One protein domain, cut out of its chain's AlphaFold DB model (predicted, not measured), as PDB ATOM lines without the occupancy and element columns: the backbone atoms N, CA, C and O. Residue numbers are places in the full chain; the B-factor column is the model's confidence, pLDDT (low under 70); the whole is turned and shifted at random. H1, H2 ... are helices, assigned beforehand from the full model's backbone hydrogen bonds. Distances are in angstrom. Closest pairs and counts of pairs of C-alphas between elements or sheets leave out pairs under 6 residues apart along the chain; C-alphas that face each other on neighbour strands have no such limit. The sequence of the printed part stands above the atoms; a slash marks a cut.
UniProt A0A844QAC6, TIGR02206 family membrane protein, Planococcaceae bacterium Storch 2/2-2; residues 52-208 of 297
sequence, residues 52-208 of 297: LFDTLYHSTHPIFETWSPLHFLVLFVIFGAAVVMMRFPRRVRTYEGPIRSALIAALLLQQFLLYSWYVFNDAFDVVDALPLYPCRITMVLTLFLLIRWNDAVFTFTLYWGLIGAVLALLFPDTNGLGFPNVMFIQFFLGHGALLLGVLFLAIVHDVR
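What this domain is: This is residues 52 to 208 of the 297 residues of the protein "TIGR02206 family membrane protein" of Planococcaceae bacterium Storch 2/2-2 (UniProt A0A844QAC6). One long helix, H7, runs through the middle of the domain, and H4, H5, H6 and H2 pack round its sides, with the ring left open between H2 and H4. H4, the longest helix, and H2 run along H7, H5 and H6 cross it more steeply, and short H3 packs across its last residues, while short H1 lies near its first residue. The printed part has 157 residues with seven named helices, H1 to H7 in order along the chain, and no named strand, and its class is all helix. It is compact, with a radius of gyration of the C-alphas of 15.7 A, and it spans 43 by 35 by 25 A along its three main axes.

Where its parts are: H4 is the longest helix, residues 96 to 120, and measures 35.8 A from C-alpha 96 at (2.735, -30.313, 35.432) to C-alpha 120 at (-32.774, -26.347, 37.224). H7, residues 182 to 204, is 31.2 A long and ends with C-alpha 204 at (4.523, -27.436, 28.580). H6, residues 151 to 170, is 27.9 A long and has a kink of 29 degrees near residue 159. H2, residues 69 to 87, is 26.0 A long, and H5, residues 134 to 147, is 20.2 A long. H1, residues 52 to 57, and H3, residues 89 to 94, have six residues each. H1 begins with C-alpha 52 at (-27.944, -22.378, 49.650).

How they stand to each other: H4 touches H7 at a shallow tilt of 27 degrees, opposite ways, and their closest C-alphas, those of Gln 110 and Gln 186, are 4.8 A apart. H7 is the hub, touching five other helices. H6 and H7 form a helical hairpin, touching at a steep tilt of 43 degrees, with the C-alphas of Ala 165 and His 191 closest at 5.1 A. H5 touches H7 at a steep tilt of 51 degrees, the same way, closest at the C-alphas of Met 139 and Leu 194, 5.8 A apart. H2 touches H7 at a shallow tilt of 14 degrees, the same way, with the C-alphas of Ile 78 and Gly 192 closest at 5.7 A. H3 is about perpendicular to H7, at 88 degrees, and touches residues 200 to 204 of it alone; the closest C-alphas, those of Arg 93 and Val 204, are 5.9 A apart. H4 and H5 form a second helical hairpin at a steep tilt of 40 degrees, in which H4 touches with residues 100 to 108 alone; the C-alphas of Ile 104 and Leu 143 are closest, at 6.0 A. H5 touches H6 at a steep tilt of 50 degrees, opposite ways, closest at the C-alphas of Thr 138 and Thr 157, 5.9 A apart. Of the seven touching pairs of helices, two are at a shallow tilt, and the packing is mostly crossed. H1 is close to H7 but not clearly touching, with the C-alphas of Leu 56 and Val 182 closest at 5.3 A. H2 and H4 are apart, and so are H4 and H6. Every O i to N i+4 pair is within hydrogen-bond range in H1, H2, H3, H4, H5 and H7; in H6 it is 14 of 16.

The domain as a whole: The two C-alphas farthest apart in the domain, those of Arg 90 and Asp 122, are 46.2 A apart. The printed part has no cut. The links from H1 to H2, from H4 to H5 and from H6 to H7 are long, and those from H2 to H3, from H3 to H4 and from H5 to H6 are tight. The mean pLDDT of the printed part is 92.1; residues 60 to 62 and residue 128 are under 70.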
ATOM      1  N   LEU A  52     -29.150 -22.515  50.482       83.50
ATOM      2  CA  LEU A  52     -27.944 -22.378  49.650       83.50
ATOM      3  C   LEU A  52     -28.236 -22.684  48.175       83.50
ATOM      4  O   LEU A  52     -27.750 -21.980  47.298       83.50
ATOM      5  N   PHE A  53     -29.049 -23.709  47.906       85.31
ATOM      6  CA  PHE A  53     -29.431 -24.077  46.546       85.31
ATOM      7  C   PHE A  53     -30.129 -22.922  45.817       85.31
ATOM      8  O   PHE A  53     -29.692 -22.545  44.733       85.31
ATOM      9  N   ASP A  54     -31.129 -22.295  46.438       81.94
ATOM     10  CA  ASP A  54     -31.834 -21.152  45.850       81.94
ATOM     11  C   ASP A  54     -30.908 -19.947  45.677       81.94
ATOM     12  O   ASP A  54     -30.923 -19.285  44.643       81.94
ATOM     13  N   THR A  55     -30.020 -19.717  46.644       82.94
ATOM     14  CA  THR A  55     -29.000 -18.663  46.568       82.94
ATOM     15  C   THR A  55     -28.000 -18.890  45.431       82.94
ATOM     16  O   THR A  55     -27.449 -17.932  44.896       82.94
ATOM     17  N   LEU A  56     -27.744 -20.133  45.032       87.69
ATOM     18  CA  LEU A  56     -26.823 -20.453  43.943       87.69
ATOM     19  C   LEU A  56     -27.531 -20.506  42.580       87.69
ATOM     20  O   LEU A  56     -26.993 -19.989  41.603       87.69
ATOM     21  N   TYR A  57     -28.717 -21.108  42.493       86.12
ATOM     22  CA  TYR A  57     -29.375 -21.407  41.214       86.12
ATOM     23  C   TYR A  57     -30.468 -20.417  40.819       86.12
ATOM     24  O   TYR A  57     -30.631 -20.174  39.623       86.12
ATOM     25  N   HIS A  58     -31.158 -19.825  41.794       80.31
ATOM     26  CA  HIS A  58     -32.318 -18.953  41.579       80.31
ATOM     27  C   HIS A  58     -32.070 -17.501  41.997       80.31
ATOM     28  O   HIS A  58     -32.915 -16.642  41.754       80.31
ATOM     29  N   SER A  59     -30.924 -17.192  42.611       72.19
ATOM     30  CA  SER A  59     -30.596 -15.818  42.985       72.19
ATOM     31  C   SER A  59     -30.458 -14.953  41.742       72.19
ATOM     32  O   SER A  59     -29.556 -15.117  40.925       72.19
ATOM     33  N   THR A  60     -31.352 -13.990  41.603       66.50
ATOM     34  CA  THR A  60     -31.268 -12.980  40.547       66.50
ATOM     35  C   THR A  60     -30.433 -11.770  40.988       66.50
ATOM     36  O   THR A  60     -30.154 -10.894  40.173       66.50
ATOM     37  N   HIS A  61     -29.965 -11.771  42.252       61.75
ATOM     38  CA  HIS A  61     -29.296 -10.656  42.937       61.75
ATOM     39  C   HIS A  61     -28.040 -11.072  43.692       61.75
ATOM     40  O   HIS A  61     -28.034 -12.148  44.295       61.75
ATOM     41  N   PRO A  62     -27.020 -10.196  43.766       67.56
ATOM     42  CA  PRO A  62     -26.898  -8.898  43.090       67.56
ATOM     43  C   PRO A  62     -26.727  -9.034  41.571       67.56
ATOM     44  O   PRO A  62     -26.180 -10.024  41.082       67.56
ATOM     45  N   ILE A  63     -27.165  -8.020  40.822       79.69
ATOM     46  CA  ILE A  63     -26.867  -7.917  39.389       79.69
ATOM     47  C   ILE A  63     -25.357  -7.765  39.227       79.69
ATOM     48  O   ILE A  63     -24.718  -6.985  39.934       79.69
ATOM     49  N   PHE A  64     -24.770  -8.520  38.300       85.44
ATOM     50  CA  PHE A  64     -23.352  -8.362  38.021       85.44
ATOM     51  C   PHE A  64     -23.078  -7.018  37.341       85.44
ATOM     52  O   PHE A  64     -23.575  -6.749  36.246       85.44
ATOM     53  N   GLU A  65     -22.224  -6.210  37.963       86.88
ATOM     54  CA  GLU A  65     -21.714  -4.971  37.388       86.88
ATOM     55  C   GLU A  65     -20.288  -5.164  36.868       86.88
ATOM     56  O   GLU A  65     -19.340  -5.414  37.629       86.88
ATOM     57  N   THR A  66     -20.121  -5.018  35.554       88.75
ATOM     58  CA  THR A  66     -18.803  -5.004  34.919       88.75
ATOM     59  C   THR A  66     -17.992  -3.819  35.437       88.75
ATOM     60  O   THR A  66     -18.492  -2.701  35.509       88.75
ATOM     61  N   TRP A  67     -16.724  -4.071  35.772       92.31
ATOM     62  CA  TRP A  67     -15.786  -3.100  36.375       92.31
ATOM     63  C   TRP A  67     -16.095  -2.711  37.830       92.31
ATOM     64  O   TRP A  67     -15.526  -1.755  38.347       92.31
ATOM     65  N   SER A  68     -16.932  -3.478  38.528       92.12
ATOM     66  CA  SER A  68     -17.056  -3.393  39.989       92.12
ATOM     67  C   SER A  68     -15.767  -3.841  40.711       92.12
ATOM     68  O   SER A  68     -14.942  -4.553  40.125       92.12
ATOM     69  N   PRO A  69     -15.583  -3.511  42.006       95.06
ATOM     70  CA  PRO A  69     -14.450  -4.009  42.795       95.06
ATOM     71  C   PRO A  69     -14.321  -5.539  42.783       95.06
ATOM     72  O   PRO A  69     -13.214  -6.067  42.693       95.06
ATOM     73  N   LEU A  70     -15.452  -6.256  42.798       93.38
ATOM     74  CA  LEU A  70     -15.476  -7.714  42.673       93.38
ATOM     75  C   LEU A  70     -14.931  -8.169  41.314       93.38
ATOM     76  O   LEU A  70     -14.128  -9.100  41.260       93.38
ATOM     77  N   HIS A  71     -15.325  -7.506  40.222       94.88
ATOM     78  CA  HIS A  71     -14.793  -7.809  38.896       94.88
ATOM     79  C   HIS A  71     -13.272  -7.623  38.854       94.88
ATOM     80  O   HIS A  71     -12.556  -8.531  38.435       94.88
ATOM     81  N   PHE A  72     -12.763  -6.494  39.357       97.31
ATOM     82  CA  PHE A  72     -11.322  -6.240  39.419       97.31
ATOM     83  C   PHE A  72     -10.569  -7.276  40.253       97.31
ATOM     84  O   PHE A  72      -9.491  -7.702  39.845       97.31
ATOM     85  N   LEU A  73     -11.135  -7.720  41.378       97.25
ATOM     86  CA  LEU A  73     -10.546  -8.781  42.193       97.25
ATOM     87  C   LEU A  73     -10.427 -10.094  41.407       97.25
ATOM     88  O   LEU A  73      -9.362 -10.709  41.391       97.25
ATOM     89  N   VAL A  74     -11.495 -10.511  40.722       96.81
ATOM     90  CA  VAL A  74     -11.488 -11.737  39.909       96.81
ATOM     91  C   VAL A  74     -10.475 -11.634  38.767       96.81
ATOM     92  O   VAL A  74      -9.689 -12.561  38.553       96.81
ATOM     93  N   LEU A  75     -10.432 -10.490  38.076       98.12
ATOM     94  CA  LEU A  75      -9.441 -10.228  37.033       98.12
ATOM     95  C   LEU A  75      -8.013 -10.279  37.582       98.12
ATOM     96  O   LEU A  75      -7.150 -10.912  36.976       98.12
ATOM     97  N   PHE A  76      -7.764  -9.655  38.734       98.25
ATOM     98  CA  PHE A  76      -6.458  -9.652  39.387       98.25
ATOM     99  C   PHE A  76      -5.982 -11.073  39.702       98.25
ATOM    100  O   PHE A  76      -4.837 -11.412  39.408       98.25
ATOM    101  N   VAL A  77      -6.860 -11.931  40.230       98.38
ATOM    102  CA  VAL A  77      -6.527 -13.331  40.528       98.38
ATOM    103  C   VAL A  77      -6.203 -14.110  39.250       98.38
ATOM    104  O   VAL A  77      -5.156 -14.756  39.173       98.38
ATOM    105  N   ILE A  78      -7.062 -14.035  38.228       98.50
ATOM    106  CA  ILE A  78      -6.901 -14.815  36.991       98.50
ATOM    107  C   ILE A  78      -5.682 -14.340  36.188       98.50
ATOM    108  O   ILE A  78      -4.825 -15.147  35.818       98.50
ATOM    109  N   PHE A  79      -5.566 -13.034  35.935       98.44
ATOM    110  CA  PHE A  79      -4.428 -12.482  35.199       98.44
ATOM    111  C   PHE A  79      -3.132 -12.562  36.008       98.44
ATOM    112  O   PHE A  79      -2.078 -12.821  35.431       98.44
ATOM    113  N   GLY A  80      -3.196 -12.425  37.334       98.44
ATOM    114  CA  GLY A  80      -2.060 -12.661  38.222       98.44
ATOM    115  C   GLY A  80      -1.526 -14.087  38.090       98.44
ATOM    116  O   GLY A  80      -0.330 -14.275  37.863       98.44
ATOM    117  N   ALA A  81      -2.404 -15.095  38.126       98.31
ATOM    118  CA  ALA A  81      -2.025 -16.489  37.900       98.31
ATOM    119  C   ALA A  81      -1.405 -16.705  36.506       98.31
ATOM    120  O   ALA A  81      -0.366 -17.359  36.386       98.31
ATOM    121  N   ALA A  82      -1.979 -16.095  35.463       98.06
ATOM    122  CA  ALA A  82      -1.433 -16.151  34.106       98.06
ATOM    123  C   ALA A  82      -0.014 -15.557  34.033       98.06
ATOM    124  O   ALA A  82       0.892 -16.171  33.462       98.06
ATOM    125  N   VAL A  83       0.214 -14.395  34.657       97.81
ATOM    126  CA  VAL A  83       1.534 -13.749  34.732       97.81
ATOM    127  C   VAL A  83       2.538 -14.626  35.481       97.81
ATOM    128  O   VAL A  83       3.656 -14.816  34.998       97.81
ATOM    129  N   VAL A  84       2.149 -15.212  36.616       97.81
ATOM    130  CA  VAL A  84       3.004 -16.132  37.387       97.81
ATOM    131  C   VAL A  84       3.416 -17.335  36.534       97.81
ATOM    132  O   VAL A  84       4.604 -17.657  36.467       97.81
ATOM    133  N   MET A  85       2.478 -17.965  35.819       97.25
ATOM    134  CA  MET A  85       2.785 -19.086  34.925       97.25
ATOM    135  C   MET A  85       3.783 -18.698  33.828       97.25
ATOM    136  O   MET A  85       4.762 -19.412  33.604       97.25
ATOM    137  N   MET A  86       3.573 -17.547  33.183       94.94
ATOM    138  CA  MET A  86       4.465 -17.046  32.134       94.94
ATOM    139  C   MET A  86       5.856 -16.676  32.666       94.94
ATOM    140  O   MET A  86       6.849 -16.843  31.958       94.94
ATOM    141  N   ARG A  87       5.957 -16.187  33.910       95.94
ATOM    142  CA  ARG A  87       7.229 -15.766  34.514       95.94
ATOM    143  C   ARG A  87       8.071 -16.934  35.026       95.94
ATOM    144  O   ARG A  87       9.301 -16.820  35.060       95.94
ATOM    145  N   PHE A  88       7.425 -18.038  35.398       96.25
ATOM    146  CA  PHE A  88       8.062 -19.221  35.979       96.25
ATOM    147  C   PHE A  88       7.746 -20.516  35.201       96.25
ATOM    148  O   PHE A  88       7.319 -21.505  35.804       96.25
ATOM    149  N   PRO A  89       8.031 -20.594  33.886       95.12
ATOM    150  CA  PRO A  89       7.670 -21.752  33.060       95.12
ATOM    151  C   PRO A  89       8.349 -23.050  33.520       95.12
ATOM    152  O   PRO A  89       7.779 -24.130  33.391       95.12
ATOM    153  N   ARG A  90       9.544 -22.959  34.129       96.19
ATOM    154  CA  ARG A  90      10.215 -24.114  34.750       96.19
ATOM    155  C   ARG A  90       9.378 -24.713  35.881       96.19
ATOM    156  O   ARG A  90       9.229 -25.923  35.924       96.19
ATOM    157  N   ARG A  91       8.793 -23.877  36.751       96.56
ATOM    158  CA  ARG A  91       7.917 -24.337  37.842       96.56
ATOM    159  C   ARG A  91       6.635 -24.953  37.292       96.56
ATOM    160  O   ARG A  91       6.229 -25.993  37.787       96.56
ATOM    161  N   VAL A  92       6.052 -24.364  36.246       97.38
ATOM    162  CA  VAL A  92       4.874 -24.937  35.570       97.38
ATOM    163  C   VAL A  92       5.166 -26.353  35.061       97.38
ATOM    164  O   VAL A  92       4.363 -27.249  35.289       97.38
ATOM    165  N   ARG A  93       6.336 -26.576  34.443       96.62
ATOM    166  CA  ARG A  93       6.774 -27.910  33.990       96.62
ATOM    167  C   ARG A  93       7.080 -28.862  35.152       96.62
ATOM    168  O   ARG A  93       6.739 -30.032  35.081       96.62
ATOM    169  N   THR A  94       7.681 -28.376  36.240       97.81
ATOM    170  CA  THR A  94       7.923 -29.194  37.443       97.81
ATOM    171  C   THR A  94       6.621 -29.671  38.089       97.81
ATOM    172  O   THR A  94       6.539 -30.815  38.523       97.81
ATOM    173  N   TYR A  95       5.596 -28.818  38.138       97.56
ATOM    174  CA  TYR A  95       4.292 -29.117  38.739       97.56
ATOM    175  C   TYR A  95       3.222 -29.444  37.687       97.56
ATOM    176  O   TYR A  95       2.041 -29.157  37.886       97.56
ATOM    177  N   GLU A  96       3.623 -30.056  36.569       97.62
ATOM    178  CA  GLU A  96       2.735 -30.313  35.432       97.62
ATOM    179  C   GLU A  96       1.500 -31.134  35.829       97.62
ATOM    180  O   GLU A  96       0.378 -30.735  35.526       97.62
ATOM    181  N   GLY A  97       1.694 -32.254  36.536       98.31
ATOM    182  CA  GLY A  97       0.613 -33.167  36.931       98.31
ATOM    183  C   GLY A  97      -0.481 -32.498  37.776       98.31
ATOM    184  O   GLY A  97      -1.651 -32.532  37.380       98.31
ATOM    185  N   PRO A  98      -0.135 -31.851  38.908       98.50
ATOM    186  CA  PRO A  98      -1.101 -31.130  39.732       98.50
ATOM    187  C   PRO A  98      -1.810 -29.989  38.992       98.50
ATOM    188  O   PRO A  98      -3.033 -29.893  39.063       98.50
ATOM    189  N   ILE A  99      -1.074 -29.160  38.237       98.56
ATOM    190  CA  ILE A  99      -1.666 -28.038  37.487       98.56
ATOM    191  C   ILE A  99      -2.636 -28.563  36.423       98.56
ATOM    192  O   ILE A  99      -3.764 -28.081  36.324       98.56
ATOM    193  N   ARG A 100      -2.237 -29.593  35.666       98.69
ATOM    194  CA  ARG A 100      -3.088 -30.240  34.659       98.69
ATOM    195  C   ARG A 100      -4.366 -30.794  35.278       98.69
ATOM    196  O   ARG A 100      -5.445 -30.557  34.743       98.69
ATOM    197  N   SER A 101      -4.252 -31.498  36.402       98.56
ATOM    198  CA  SER A 101      -5.398 -32.103  37.092       98.56
ATOM    199  C   SER A 101      -6.363 -31.038  37.614       98.56
ATOM    200  O   SER A 101      -7.572 -31.170  37.437       98.56
ATOM    201  N   ALA A 102      -5.839 -29.945  38.179       98.56
ATOM    202  CA  ALA A 102      -6.642 -28.812  38.628       98.56
ATOM    203  C   ALA A 102      -7.388 -28.130  37.468       98.56
ATOM    204  O   ALA A 102      -8.566 -27.812  37.604       98.56
ATOM    205  N   LEU A 103      -6.739 -27.951  36.312       98.69
ATOM    206  CA  LEU A 103      -7.367 -27.376  35.117       98.69
ATOM    207  C   LEU A 103      -8.461 -28.285  34.537       98.69
ATOM    208  O   LEU A 103      -9.530 -27.796  34.180       98.69
ATOM    209  N   ILE A 104      -8.219 -29.600  34.480       98.75
ATOM    210  CA  ILE A 104      -9.228 -30.589  34.070       98.75
ATOM    211  C   ILE A 104     -10.433 -30.525  35.011       98.75
ATOM    212  O   ILE A 104     -11.565 -30.402  34.548       98.75
ATOM    213  N   ALA A 105     -10.194 -30.551  36.325       98.56
ATOM    214  CA  ALA A 105     -11.250 -30.467  37.326       98.56
ATOM    215  C   ALA A 105     -12.040 -29.154  37.213       98.56
ATOM    216  O   ALA A 105     -13.265 -29.185  37.251       98.56
ATOM    217  N   ALA A 106     -11.366 -28.018  37.010       98.44
ATOM    218  CA  ALA A 106     -12.013 -26.718  36.850       98.44
ATOM    219  C   ALA A 106     -12.903 -26.648  35.597       98.44
ATOM    220  O   ALA A 106     -14.026 -26.157  35.682       98.44
ATOM    221  N   LEU A 107     -12.438 -27.166  34.452       98.19
ATOM    222  CA  LEU A 107     -13.225 -27.200  33.212       98.19
ATOM    223  C   LEU A 107     -14.417 -28.164  33.311       98.19
ATOM    224  O   LEU A 107     -15.512 -27.828  32.868       98.19
ATOM    225  N   LEU A 108     -14.240 -29.336  33.929       98.12
ATOM    226  CA  LEU A 108     -15.341 -30.274  34.174       98.12
ATOM    227  C   LEU A 108     -16.372 -29.699  35.150       98.12
ATOM    228  O   LEU A 108     -17.572 -29.773  34.890       98.12
ATOM    229  N   LEU A 109     -15.907 -29.092  36.246       97.69
ATOM    230  CA  LEU A 109     -16.770 -28.432  37.221       97.69
ATOM    231  C   LEU A 109     -17.544 -27.291  36.566       97.69
ATOM    232  O   LEU A 109     -18.751 -27.190  36.754       97.69
ATOM    233  N   GLN A 110     -16.884 -26.471  35.749       96.06
ATOM    234  CA  GLN A 110     -17.569 -25.436  34.988       96.06
ATOM    235  C   GLN A 110     -18.657 -26.026  34.088       96.06
ATOM    236  O   GLN A 110     -19.774 -25.507  34.072       96.06
ATOM    237  N   GLN A 111     -18.362 -27.110  33.366       94.56
ATOM    238  CA  GLN A 111     -19.330 -27.705  32.455       94.56
ATOM    239  C   GLN A 111     -20.556 -28.250  33.193       94.56
ATOM    240  O   GLN A 111     -21.688 -28.071  32.734       94.56
ATOM    241  N   PHE A 112     -20.320 -28.874  34.348       94.94
ATOM    242  CA  PHE A 112     -21.359 -29.336  35.256       94.94
ATOM    243  C   PHE A 112     -22.216 -28.174  35.770       94.94
ATOM    244  O   PHE A 112     -23.440 -28.235  35.689       94.94
ATOM    245  N   LEU A 113     -21.594 -27.090  36.241       94.06
ATOM    246  CA  LEU A 113     -22.289 -25.906  36.747       94.06
ATOM    247  C   LEU A 113     -23.154 -25.229  35.671       94.06
ATOM    248  O   LEU A 113     -24.296 -24.862  35.935       94.06
ATOM    249  N   LEU A 114     -22.655 -25.109  34.437       90.44
ATOM    250  CA  LEU A 114     -23.427 -24.532  33.334       90.44
ATOM    251  C   LEU A 114     -24.674 -25.366  33.005       90.44
ATOM    252  O   LEU A 114     -25.772 -24.822  32.897       90.44
ATOM    253  N   TYR A 115     -24.519 -26.681  32.825       89.25
ATOM    254  CA  TYR A 115     -25.648 -27.525  32.424       89.25
ATOM    255  C   TYR A 115     -26.625 -27.798  33.564       89.25
ATOM    256  O   TYR A 115     -27.824 -27.848  33.312       89.25
ATOM    257  N   SER A 116     -26.152 -27.902  34.806       90.06
ATOM    258  CA  SER A 116     -27.048 -27.954  35.966       90.06
ATOM    259  C   SER A 116     -27.892 -26.686  36.067       90.06
ATOM    260  O   SER A 116     -29.095 -26.790  36.279       90.06
ATOM    261  N   TRP A 117     -27.319 -25.500  35.821       88.56
ATOM    262  CA  TRP A 117     -28.099 -24.261  35.808       88.56
ATOM    263  C   TRP A 117     -29.198 -24.283  34.741       88.56
ATOM    264  O   TRP A 117     -30.335 -23.920  35.041       88.56
ATOM    265  N   TYR A 118     -28.892 -24.775  33.534       85.06
ATOM    266  CA  TYR A 118     -29.897 -24.937  32.479       85.06
ATOM    267  C   TYR A 118     -31.017 -25.908  32.848       85.06
ATOM    268  O   TYR A 118     -32.170 -25.629  32.529       85.06
ATOM    269  N   VAL A 119     -30.688 -27.023  33.506       84.88
ATOM    270  CA  VAL A 119     -31.673 -28.021  33.947       84.88
ATOM    271  C   VAL A 119     -32.569 -27.456  35.048       84.88
ATOM    272  O   VAL A 119     -33.782 -27.572  34.952       84.88
ATOM    273  N   PHE A 120     -31.999 -26.819  36.071       85.25
ATOM    274  CA  PHE A 120     -32.774 -26.347  37.224       85.25
ATOM    275  C   PHE A 120     -33.594 -25.077  36.961       85.25
ATOM    276  O   PHE A 120     -34.510 -24.796  37.721       85.25
ATOM    277  N   ASN A 121     -33.294 -24.330  35.895       81.56
ATOM    278  CA  ASN A 121     -34.041 -23.126  35.508       81.56
ATOM    279  C   ASN A 121     -34.924 -23.335  34.262       81.56
ATOM    280  O   ASN A 121     -35.331 -22.349  33.649       81.56
ATOM    281  N   ASP A 122     -35.149 -24.587  33.833       78.69
ATOM    282  CA  ASP A 122     -35.899 -24.936  32.611       78.69
ATOM    283  C   ASP A 122     -35.467 -24.113  31.376       78.69
ATOM    284  O   ASP A 122     -36.256 -23.738  30.507       78.69
ATOM    285  N   ALA A 123     -34.170 -23.810  31.299       76.38
ATOM    286  CA  ALA A 123     -33.586 -22.884  30.331       76.38
ATOM    287  C   ALA A 123     -32.868 -23.606  29.176       76.38
ATOM    288  O   ALA A 123     -32.108 -22.990  28.424       76.38
ATOM    289  N   PHE A 124     -33.085 -24.917  29.034       73.62
ATOM    290  CA  PHE A 124     -32.532 -25.712  27.944       73.62
ATOM    291  C   PHE A 124     -33.326 -25.476  26.648       73.62
ATOM    292  O   PHE A 124     -34.280 -26.185  26.337       73.62
ATOM    293  N   ASP A 125     -32.915 -24.471  25.877       74.56
ATOM    294  CA  ASP A 125     -33.468 -24.165  24.554       74.56
ATOM    295  C   ASP A 125     -32.407 -24.410  23.473       74.56
ATOM    296  O   ASP A 125     -31.292 -23.905  23.567       74.56
ATOM    297  N   VAL A 126     -32.737 -25.142  22.406       71.62
ATOM    298  CA  VAL A 126     -31.845 -25.399  21.254       71.62
ATOM    299  C   VAL A 126     -31.377 -24.101  20.575       71.62
ATOM    300  O   VAL A 126     -30.373 -24.099  19.859       71.62
ATOM    301  N   VAL A 127     -32.064 -22.984  20.813       72.69
ATOM    302  CA  VAL A 127     -31.665 -21.643  20.372       72.69
ATOM    303  C   VAL A 127     -30.369 -21.163  21.051       72.69
ATOM    304  O   VAL A 127     -29.556 -20.556  20.357       72.69
ATOM    305  N   ASP A 128     -30.126 -21.509  22.327       68.56
ATOM    306  CA  ASP A 128     -29.014 -20.972  23.146       68.56
ATOM    307  C   ASP A 128     -28.172 -22.034  23.902       68.56
ATOM    308  O   ASP A 128     -27.051 -21.770  24.363       68.56
ATOM    309  N   ALA A 129     -28.688 -23.252  24.064       71.56
ATOM    310  CA  ALA A 129     -28.109 -24.299  24.907       71.56
ATOM    311  C   ALA A 129     -27.050 -25.146  24.191       71.56
ATOM    312  O   ALA A 129     -26.235 -25.796  24.857       71.56
ATOM    313  N   LEU A 130     -26.998 -25.131  22.850       78.56
ATOM    314  CA  LEU A 130     -25.961 -25.878  22.139       78.56
ATOM    315  C   LEU A 130     -24.579 -25.284  22.470       78.56
ATOM    316  O   LEU A 130     -24.424 -24.064  22.620       78.56
ATOM    317  N   PRO A 131     -23.527 -26.113  22.566       79.69
ATOM    318  CA  PRO A 131     -22.174 -25.657  22.873       79.69
ATOM    319  C   PRO A 131     -21.501 -25.002  21.655       79.69
ATOM    320  O   PRO A 131     -20.317 -25.192  21.426       79.69
ATOM    321  N   LEU A 132     -22.246 -24.238  20.852       84.94
ATOM    322  CA  LEU A 132     -21.772 -23.667  19.591       84.94
ATOM    323  C   LEU A 132     -21.134 -22.292  19.756       84.94
ATOM    324  O   LEU A 132     -20.591 -21.765  18.790       84.94
ATOM    325  N   TYR A 133     -21.160 -21.706  20.954       88.81
ATOM    326  CA  TYR A 133     -20.396 -20.495  21.243       88.81
ATOM    327  C   TYR A 133     -18.889 -20.775  21.190       88.81
ATOM    328  O   TYR A 133     -18.453 -21.815  21.696       88.81
ATOM    329  N   PRO A 134     -18.073 -19.841  20.661       90.69
ATOM    330  CA  PRO A 134     -16.643 -20.060  20.495       90.69
ATOM    331  C   PRO A 134     -15.930 -20.500  21.775       90.69
ATOM    332  O   PRO A 134     -15.162 -21.462  21.768       90.69
ATOM    333  N   CYS A 135     -16.233 -19.847  22.900       91.75
ATOM    334  CA  CYS A 135     -15.654 -20.177  24.198       91.75
ATOM    335  C   CYS A 135     -16.018 -21.595  24.663       91.75
ATOM    336  O   CYS A 135     -15.130 -22.307  25.120       91.75
ATOM    337  N   ARG A 136     -17.265 -22.049  24.469       91.81
ATOM    338  CA  ARG A 136     -17.718 -23.398  24.858       91.81
ATOM    339  C   ARG A 136     -16.989 -24.485  24.076       91.81
ATOM    340  O   ARG A 136     -16.452 -25.410  24.676       91.81
ATOM    341  N   ILE A 137     -16.887 -24.329  22.753       93.94
ATOM    342  CA  ILE A 137     -16.101 -25.249  21.913       93.94
ATOM    343  C   ILE A 137     -14.650 -25.266  22.388       93.94
ATOM    344  O   ILE A 137     -14.071 -26.328  22.594       93.94
ATOM    345  N   THR A 138     -14.064 -24.091  22.611       95.94
ATOM    346  CA  THR A 138     -12.655 -23.988  23.002       95.94
ATOM    347  C   THR A 138     -12.384 -24.587  24.381       95.94
ATOM    348  O   THR A 138     -11.333 -25.192  24.571       95.94
ATOM    349  N   MET A 139     -13.312 -24.475  25.334       96.69
ATOM    350  CA  MET A 139     -13.214 -25.138  26.639       96.69
ATOM    351  C   MET A 139     -13.179 -26.660  26.481       96.69
ATOM    352  O   MET A 139     -12.282 -27.299  27.028       96.69
ATOM    353  N   VAL A 140     -14.068 -27.234  25.662       96.00
ATOM    354  CA  VAL A 140     -14.076 -28.679  25.369       96.00
ATOM    355  C   VAL A 140     -12.786 -29.113  24.668       96.00
ATOM    356  O   VAL A 140     -12.187 -30.118  25.047       96.00
ATOM    357  N   LEU A 141     -12.307 -28.342  23.686       97.00
ATOM    358  CA  LEU A 141     -11.037 -28.625  23.012       97.00
ATOM    359  C   LEU A 141      -9.842 -28.521  23.966       97.00
ATOM    360  O   LEU A 141      -8.933 -29.341  23.898       97.00
ATOM    361  N   THR A 142      -9.848 -27.554  24.883       98.31
ATOM    362  CA  THR A 142      -8.793 -27.391  25.893       98.31
ATOM    363  C   THR A 142      -8.800 -28.561  26.869       98.31
ATOM    364  O   THR A 142      -7.744 -29.126  27.140       98.31
ATOM    365  N   LEU A 143      -9.977 -28.990  27.333       98.06
ATOM    366  CA  LEU A 143     -10.137 -30.188  28.154       98.06
ATOM    367  C   LEU A 143      -9.602 -31.435  27.432       98.06
ATOM    368  O   LEU A 143      -8.804 -32.178  28.000       98.06
ATOM    369  N   PHE A 144      -9.975 -31.621  26.162       98.19
ATOM    370  CA  PHE A 144      -9.438 -32.695  25.326       98.19
ATOM    371  C   PHE A 144      -7.908 -32.634  25.245       98.19
ATOM    372  O   PHE A 144      -7.255 -33.652  25.440       98.19
ATOM    373  N   LEU A 145      -7.327 -31.452  25.028       98.50
ATOM    374  CA  LEU A 145      -5.879 -31.268  24.895       98.50
ATOM    375  C   LEU A 145      -5.103 -31.489  26.198       98.50
ATOM    376  O   LEU A 145      -3.964 -31.954  26.146       98.50
ATOM    377  N   LEU A 146      -5.709 -31.192  27.351       98.38
ATOM    378  CA  LEU A 146      -5.138 -31.491  28.668       98.38
ATOM    379  C   LEU A 146      -5.050 -33.002  28.918       98.38
ATOM    380  O   LEU A 146      -4.096 -33.467  29.542       98.38
ATOM    381  N   ILE A 147      -6.015 -33.771  28.406       98.06
ATOM    382  CA  ILE A 147      -6.026 -35.237  28.486       98.06
ATOM    383  C   ILE A 147      -5.102 -35.835  27.417       98.06
ATOM    384  O   ILE A 147      -4.286 -36.712  27.701       98.06
ATOM    385  N   ARG A 148      -5.212 -35.349  26.179       97.38
ATOM    386  CA  ARG A 148      -4.507 -35.861  25.008       97.38
ATOM    387  C   ARG A 148      -4.027 -34.723  24.116       97.38
ATOM    388  O   ARG A 148      -4.789 -34.121  23.368       97.38
ATOM    389  N   TRP A 149      -2.714 -34.524  24.100       97.56
ATOM    390  CA  TRP A 149      -2.087 -33.527  23.237       97.56
ATOM    391  C   TRP A 149      -2.356 -33.782  21.746       97.56
ATOM    392  O   TRP A 149      -2.184 -34.903  21.264       97.56
ATOM    393  N   ASN A 150      -2.711 -32.738  20.999       97.62
ATOM    394  CA  ASN A 150      -2.778 -32.748  19.542       97.62
ATOM    395  C   ASN A 150      -2.427 -31.353  19.004       97.62
ATOM    396  O   ASN A 150      -3.156 -30.388  19.231       97.62
ATOM    397  N   ASP A 151      -1.325 -31.246  18.261       95.00
ATOM    398  CA  ASP A 151      -0.804 -29.950  17.815       95.00
ATOM    399  C   ASP A 151      -1.720 -29.220  16.812       95.00
ATOM    400  O   ASP A 151      -1.818 -27.988  16.815       95.00
ATOM    401  N   ALA A 152      -2.439 -29.971  15.973       93.44
ATOM    402  CA  ALA A 152      -3.374 -29.405  15.007       93.44
ATOM    403  C   ALA A 152      -4.593 -28.795  15.713       93.44
ATOM    404  O   ALA A 152      -4.980 -27.665  15.415       93.44
ATOM    405  N   VAL A 153      -5.149 -29.495  16.707       95.75
ATOM    406  CA  VAL A 153      -6.263 -28.984  17.523       95.75
ATOM    407  C   VAL A 153      -5.801 -27.809  18.392       95.75
ATOM    408  O   VAL A 153      -6.508 -26.802  18.506       95.75
ATOM    409  N   PHE A 154      -4.587 -27.878  18.950       97.19
ATOM    410  CA  PHE A 154      -4.035 -26.779  19.738       97.19
ATOM    411  C   PHE A 154      -3.774 -25.524  18.901       97.19
ATOM    412  O   PHE A 154      -3.964 -24.422  19.396       97.19
ATOM    413  N   THR A 155      -3.422 -25.655  17.617       93.44
ATOM    414  CA  THR A 155      -3.250 -24.503  16.713       93.44
ATOM    415  C   THR A 155      -4.479 -23.600  16.684       93.44
ATOM    416  O   THR A 155      -4.353 -22.382  16.779       93.44
ATOM    417  N   PHE A 156      -5.665 -24.192  16.580       91.88
ATOM    418  CA  PHE A 156      -6.926 -23.459  16.623       91.88
ATOM    419  C   PHE A 156      -7.236 -22.948  18.038       91.88
ATOM    420  O   PHE A 156      -7.517 -21.764  18.234       91.88
ATOM    421  N   THR A 157      -7.096 -23.832  19.028       96.44
ATOM    422  CA  THR A 157      -7.394 -23.568  20.444       96.44
ATOM    423  C   THR A 157      -6.536 -22.447  21.033       96.44
ATOM    424  O   THR A 157      -7.013 -21.683  21.865       96.44
ATOM    425  N   LEU A 158      -5.294 -22.292  20.570       97.12
ATOM    426  CA  LEU A 158      -4.367 -21.255  21.014       97.12
ATOM    427  C   LEU A 158      -4.935 -19.852  20.785       97.12
ATOM    428  O   LEU A 158      -4.985 -19.044  21.708       97.12
ATOM    429  N   TYR A 159      -5.371 -19.561  19.560       96.50
ATOM    430  CA  TYR A 159      -5.866 -18.231  19.208       96.50
ATOM    431  C   TYR A 159      -7.240 -17.965  19.806       96.50
ATOM    432  O   TYR A 159      -7.459 -16.925  20.426       96.50
ATOM    433  N   TRP A 160      -8.146 -18.929  19.655       95.81
ATOM    434  CA  TRP A 160      -9.502 -18.828  20.178       95.81
ATOM    435  C   TRP A 160      -9.529 -18.734  21.699       95.81
ATOM    436  O   TRP A 160     -10.254 -17.912  22.250       95.81
ATOM    437  N   GLY A 161      -8.714 -19.535  22.381       96.38
ATOM    438  CA  GLY A 161      -8.688 -19.586  23.834       96.38
ATOM    439  C   GLY A 161      -8.013 -18.376  24.448       96.38
ATOM    440  O   GLY A 161      -8.583 -17.793  25.359       96.38
ATOM    441  N   LEU A 162      -6.861 -17.931  23.929       96.00
ATOM    442  CA  LEU A 162      -6.202 -16.738  24.469       96.00
ATOM    443  C   LEU A 162      -7.050 -15.482  24.255       96.00
ATOM    444  O   LEU A 162      -7.378 -14.792  25.214       96.00
ATOM    445  N   ILE A 163      -7.430 -15.189  23.011       95.50
ATOM    446  CA  ILE A 163      -8.140 -13.942  22.695       95.50
ATOM    447  C   ILE A 163      -9.573 -14.004  23.216       95.50
ATOM    448  O   ILE A 163     -10.038 -13.057  23.844       95.50
ATOM    449  N   GLY A 164     -10.259 -15.129  23.004       93.44
ATOM    450  CA  GLY A 164     -11.633 -15.314  23.453       93.44
ATOM    451  C   GLY A 164     -11.764 -15.261  24.972       93.44
ATOM    452  O   GLY A 164     -12.653 -14.572  25.464       93.44
ATOM    453  N   ALA A 165     -10.868 -15.915  25.725       96.44
ATOM    454  CA  ALA A 165     -10.914 -15.849  27.185       96.44
ATOM    455  C   ALA A 165     -10.618 -14.439  27.702       96.44
ATOM    456  O   ALA A 165     -11.343 -13.963  28.568       96.44
ATOM    457  N   VAL A 166      -9.611 -13.746  27.157       96.50
ATOM    458  CA  VAL A 166      -9.300 -12.363  27.563       96.50
ATOM    459  C   VAL A 166     -10.489 -11.438  27.305       96.50
ATOM    460  O   VAL A 166     -10.890 -10.711  28.208       96.50
ATOM    461  N   LEU A 167     -11.087 -11.481  26.110       93.69
ATOM    462  CA  LEU A 167     -12.243 -10.640  25.790       93.69
ATOM    463  C   LEU A 167     -13.448 -10.953  26.681       93.69
ATOM    464  O   LEU A 167     -14.083 -10.026  27.168       93.69
ATOM    465  N   ALA A 168     -13.731 -12.232  26.935       92.62
ATOM    466  CA  ALA A 168     -14.824 -12.641  27.811       92.62
ATOM    467  C   ALA A 168     -14.586 -12.255  29.279       92.62
ATOM    468  O   ALA A 168     -15.534 -11.925  29.979       92.62
ATOM    469  N   LEU A 169     -13.336 -12.268  29.747       96.06
ATOM    470  CA  LEU A 169     -12.991 -11.815  31.095       96.06
ATOM    471  C   LEU A 169     -13.119 -10.295  31.231       96.06
ATOM    472  O   LEU A 169     -13.560  -9.837  32.270       96.06
ATOM    473  N   LEU A 170     -12.763  -9.513  30.208       93.50
ATOM    474  CA  LEU A 170     -12.891  -8.049  30.248       93.50
ATOM    475  C   LEU A 170     -14.337  -7.576  30.037       93.50
ATOM    476  O   LEU A 170     -14.764  -6.599  30.650       93.50
ATOM    477  N   PHE A 171     -15.090  -8.274  29.185       89.75
ATOM    478  CA  PHE A 171     -16.475  -7.961  28.828       89.75
ATOM    479  C   PHE A 171     -17.380  -9.177  29.084       89.75
ATOM    480  O   PHE A 171     -17.853  -9.813  28.138       89.75
ATOM    481  N   PRO A 172     -17.591  -9.536  30.360       89.38
ATOM    482  CA  PRO A 172     -18.346 -10.720  30.740       89.38
ATOM    483  C   PRO A 172     -19.835 -10.612  30.393       89.38
ATOM    484  O   PRO A 172     -20.458  -9.562  30.536       89.38
ATOM    485  N   ASP A 173     -20.411 -11.747  29.998       83.56
ATOM    486  CA  ASP A 173     -21.851 -11.934  29.791       83.56
ATOM    487  C   ASP A 173     -22.338 -13.054  30.719       83.56
ATOM    488  O   ASP A 173     -22.441 -14.220  30.337       83.56
ATOM    489  N   THR A 174     -22.579 -12.708  31.988       82.81
ATOM    490  CA  THR A 174     -23.061 -13.641  33.022       82.81
ATOM    491  C   THR A 174     -24.590 -13.773  33.032       82.81
ATOM    492  O   THR A 174     -25.165 -14.194  34.034       82.81
ATOM    493  N   ASN A 175     -25.281 -13.379  31.951       77.62
ATOM    494  CA  ASN A 175     -26.740 -13.190  31.911       77.62
ATOM    495  C   ASN A 175     -27.271 -12.175  32.944       77.62
ATOM    496  O   ASN A 175     -28.441 -12.220  33.318       77.62
ATOM    497  N   GLY A 176     -26.422 -11.248  33.399       76.94
ATOM    498  CA  GLY A 176     -26.767 -10.257  34.422       76.94
ATOM    499  C   GLY A 176     -26.744 -10.797  35.854       76.94
ATOM    500  O   GLY A 176     -26.992 -10.037  36.784       76.94
ATOM    501  N   LEU A 177     -26.406 -12.072  36.051       85.62
ATOM    502  CA  LEU A 177     -26.368 -12.716  37.361       85.62
ATOM    503  C   LEU A 177     -24.991 -12.500  38.002       85.62
ATOM    504  O   LEU A 177     -23.962 -12.805  37.388       85.62
ATOM    505  N   GLY A 178     -24.969 -11.932  39.209       87.62
ATOM    506  CA  GLY A 178     -23.763 -11.680  40.001       87.62
ATOM    507  C   GLY A 178     -23.462 -12.767  41.021       87.62
ATOM    508  O   GLY A 178     -24.171 -13.762  41.144       87.62
ATOM    509  N   PHE A 179     -22.357 -12.599  41.743       88.50
ATOM    510  CA  PHE A 179     -21.961 -13.529  42.797       88.50
ATOM    511  C   PHE A 179     -22.992 -13.526  43.938       88.50
ATOM    512  O   PHE A 179     -23.350 -12.436  44.384       88.50
ATOM    513  N   PRO A 180     -23.418 -14.690  44.468       90.94
ATOM    514  CA  PRO A 180     -22.834 -16.027  44.293       90.94
ATOM    515  C   PRO A 180     -23.537 -16.927  43.259       90.94
ATOM    516  O   PRO A 180     -23.361 -18.141  43.314       90.94
ATOM    517  N   ASN A 181     -24.320 -16.385  42.323       91.19
ATOM    518  CA  ASN A 181     -25.057 -17.206  41.363       91.19
ATOM    519  C   ASN A 181     -24.125 -18.137  40.557       91.19
ATOM    520  O   ASN A 181     -23.026 -17.749  40.143       91.19
ATOM    521  N   VAL A 182     -24.581 -19.361  40.282       91.50
ATOM    522  CA  VAL A 182     -23.836 -20.368  39.512       91.50
ATOM    523  C   VAL A 182     -23.385 -19.829  38.161       91.50
ATOM    524  O   VAL A 182     -22.254 -20.106  37.766       91.50
ATOM    525  N   MET A 183     -24.198 -19.020  37.477       90.06
ATOM    526  CA  MET A 183     -23.839 -18.421  36.189       90.06
ATOM    527  C   MET A 183     -22.643 -17.478  36.286       90.06
ATOM    528  O   MET A 183     -21.813 -17.490  35.376       90.06
ATOM    529  N   PHE A 184     -22.510 -16.728  37.384       93.31
ATOM    530  CA  PHE A 184     -21.315 -15.933  37.670       93.31
ATOM    531  C   PHE A 184     -20.108 -16.850  37.903       93.31
ATOM    532  O   PHE A 184     -19.076 -16.706  37.244       93.31
ATOM    533  N   ILE A 185     -20.246 -17.827  38.808       95.06
ATOM    534  CA  ILE A 185     -19.144 -18.708  39.225       95.06
ATOM    535  C   ILE A 185     -18.607 -19.499  38.030       95.06
ATOM    536  O   ILE A 185     -17.409 -19.457  37.752       95.06
ATOM    537  N   GLN A 186     -19.481 -20.184  37.291       95.00
ATOM    538  CA  GLN A 186     -19.097 -20.990  36.133       95.00
ATOM    539  C   GLN A 186     -18.464 -20.136  35.030       95.00
ATOM    540  O   GLN A 186     -17.534 -20.592  34.370       95.00
ATOM    541  N   PHE A 187     -18.911 -18.885  34.851       95.44
ATOM    542  CA  PHE A 187     -18.390 -18.013  33.804       95.44
ATOM    543  C   PHE A 187     -16.924 -17.668  34.067       95.44
ATOM    544  O   PHE A 187     -16.075 -17.897  33.201       95.44
ATOM    545  N   PHE A 188     -16.609 -17.156  35.258       97.38
ATOM    546  CA  PHE A 188     -15.240 -16.763  35.596       97.38
ATOM    547  C   PHE A 188     -14.330 -17.972  35.830       97.38
ATOM    548  O   PHE A 188     -13.180 -17.949  35.386       97.38
ATOM    549  N   LEU A 189     -14.843 -19.053  36.432       98.00
ATOM    550  CA  LEU A 189     -14.118 -20.322  36.549       98.00
ATOM    551  C   LEU A 189     -13.746 -20.867  35.164       98.00
ATOM    552  O   LEU A 189     -12.590 -21.214  34.933       98.00
ATOM    553  N   GLY A 190     -14.699 -20.893  34.231       97.56
ATOM    554  CA  GLY A 190     -14.505 -21.391  32.872       97.56
ATOM    555  C   GLY A 190     -13.511 -20.584  32.068       97.56
ATOM    556  O   GLY A 190     -12.568 -21.144  31.520       97.56
ATOM    557  N   HIS A 191     -13.701 -19.267  31.988       98.00
ATOM    558  CA  HIS A 191     -12.817 -18.415  31.191       98.00
ATOM    559  C   HIS A 191     -11.431 -18.270  31.832       98.00
ATOM    560  O   HIS A 191     -10.434 -18.222  31.110       98.00
ATOM    561  N   GLY A 192     -11.338 -18.299  33.166       98.50
ATOM    562  CA  GLY A 192     -10.064 -18.400  33.874       98.50
ATOM    563  C   GLY A 192      -9.339 -19.712  33.569       98.50
ATOM    564  O   GLY A 192      -8.189 -19.689  33.133       98.50
ATOM    565  N   ALA A 193     -10.015 -20.856  33.715       98.50
ATOM    566  CA  ALA A 193      -9.447 -22.167  33.399       98.50
ATOM    567  C   ALA A 193      -9.101 -22.317  31.910       98.50
ATOM    568  O   ALA A 193      -8.099 -22.945  31.580       98.50
ATOM    569  N   LEU A 194      -9.871 -21.701  31.009       98.56
ATOM    570  CA  LEU A 194      -9.575 -21.649  29.581       98.56
ATOM    571  C   LEU A 194      -8.277 -20.879  29.309       98.56
ATOM    572  O   LEU A 194      -7.379 -21.409  28.654       98.56
ATOM    573  N   LEU A 195      -8.151 -19.657  29.840       98.62
ATOM    574  CA  LEU A 195      -6.951 -18.835  29.674       98.62
ATOM    575  C   LEU A 195      -5.713 -19.546  30.234       98.62
ATOM    576  O   LEU A 195      -4.712 -19.710  29.533       98.62
ATOM    577  N   LEU A 196      -5.793 -20.001  31.487       98.75
ATOM    578  CA  LEU A 196      -4.696 -20.695  32.158       98.75
ATOM    579  C   LEU A 196      -4.388 -22.039  31.491       98.75
ATOM    580  O   LEU A 196      -3.223 -22.393  31.360       98.75
ATOM    581  N   GLY A 197      -5.399 -22.764  31.009       98.62
ATOM    582  CA  GLY A 197      -5.244 -24.043  30.320       98.62
ATOM    583  C   GLY A 197      -4.517 -23.916  28.987       98.62
ATOM    584  O   GLY A 197      -3.593 -24.681  28.710       98.62
ATOM    585  N   VAL A 198      -4.860 -22.907  28.186       98.44
ATOM    586  CA  VAL A 198      -4.158 -22.649  26.924       98.44
ATOM    587  C   VAL A 198      -2.723 -22.179  27.166       98.44
ATOM    588  O   VAL A 198      -1.811 -22.651  26.486       98.44
ATOM    589  N   LEU A 199      -2.490 -21.320  28.165       98.25
ATOM    590  CA  LEU A 199      -1.135 -20.919  28.560       98.25
ATOM    591  C   LEU A 199      -0.312 -22.102  29.081       98.25
ATOM    592  O   LEU A 199       0.845 -22.261  28.698       98.25
ATOM    593  N   PHE A 200      -0.907 -22.949  29.920       98.62
ATOM    594  CA  PHE A 200      -0.284 -24.162  30.444       98.62
ATOM    595  C   PHE A 200       0.193 -25.071  29.310       98.62
ATOM    596  O   PHE A 200       1.370 -25.424  29.255       98.62
ATOM    597  N   LEU A 201      -0.705 -25.393  28.376       98.50
ATOM    598  CA  LEU A 201      -0.407 -26.235  27.220       98.50
ATOM    599  C   LEU A 201       0.674 -25.610  26.326       98.50
ATOM    600  O   LEU A 201       1.598 -26.312  25.913       98.50
ATOM    601  N   ALA A 202       0.620 -24.294  26.088       97.75
ATOM    602  CA  ALA A 202       1.659 -23.576  25.350       97.75
ATOM    603  C   ALA A 202       3.036 -23.686  26.030       97.75
ATOM    604  O   ALA A 202       4.038 -23.920  25.360       97.75
ATOM    605  N   ILE A 203       3.098 -23.556  27.360       97.38
ATOM    606  CA  ILE A 203       4.347 -23.611  28.137       97.38
ATOM    607  C   ILE A 203       4.936 -25.027  28.173       97.38
ATOM    608  O   ILE A 203       6.149 -25.201  27.992       97.38
ATOM    609  N   VAL A 204       4.101 -26.033  28.441       97.69
ATOM    610  CA  VAL A 204       4.523 -27.436  28.580       97.69
ATOM    611  C   VAL A 204       5.004 -27.994  27.243       97.69
ATOM    612  O   VAL A 204       6.056 -28.625  27.199       97.69
ATOM    613  N   HIS A 205       4.305 -27.683  26.148       96.88
ATOM    614  CA  HIS A 205       4.659 -28.156  24.806       96.88
ATOM    615  C   HIS A 205       5.544 -27.182  24.004       96.88
ATOM    616  O   HIS A 205       5.840 -27.454  22.845       96.88
ATOM    617  N   ASP A 206       5.962 -26.058  24.603       94.69
ATOM    618  CA  ASP A 206       6.746 -24.977  23.971       94.69
ATOM    619  C   ASP A 206       6.158 -24.488  22.631       94.69
ATOM    620  O   ASP A 206       6.868 -24.172  21.674       94.69
ATOM    621  N   VAL A 207       4.827 -24.410  22.561       94.44
ATOM    622  CA  VAL A 207       4.108 -23.935  21.378       94.44
ATOM    623  C   VAL A 207       3.869 -22.434  21.460       94.44
ATOM    624  O   VAL A 207       3.519 -21.884  22.503       94.44
ATOM    625  N   ARG A 208       4.040 -21.757  20.323       92.38
ATOM    626  CA  ARG A 208       3.991 -20.299  20.207       92.38
ATOM    627  C   ARG A 208       3.118 -19.863  19.025       92.38
ATOM    628  O   ARG A 208       3.058 -20.593  18.030       92.38
TER     629      ARG A 208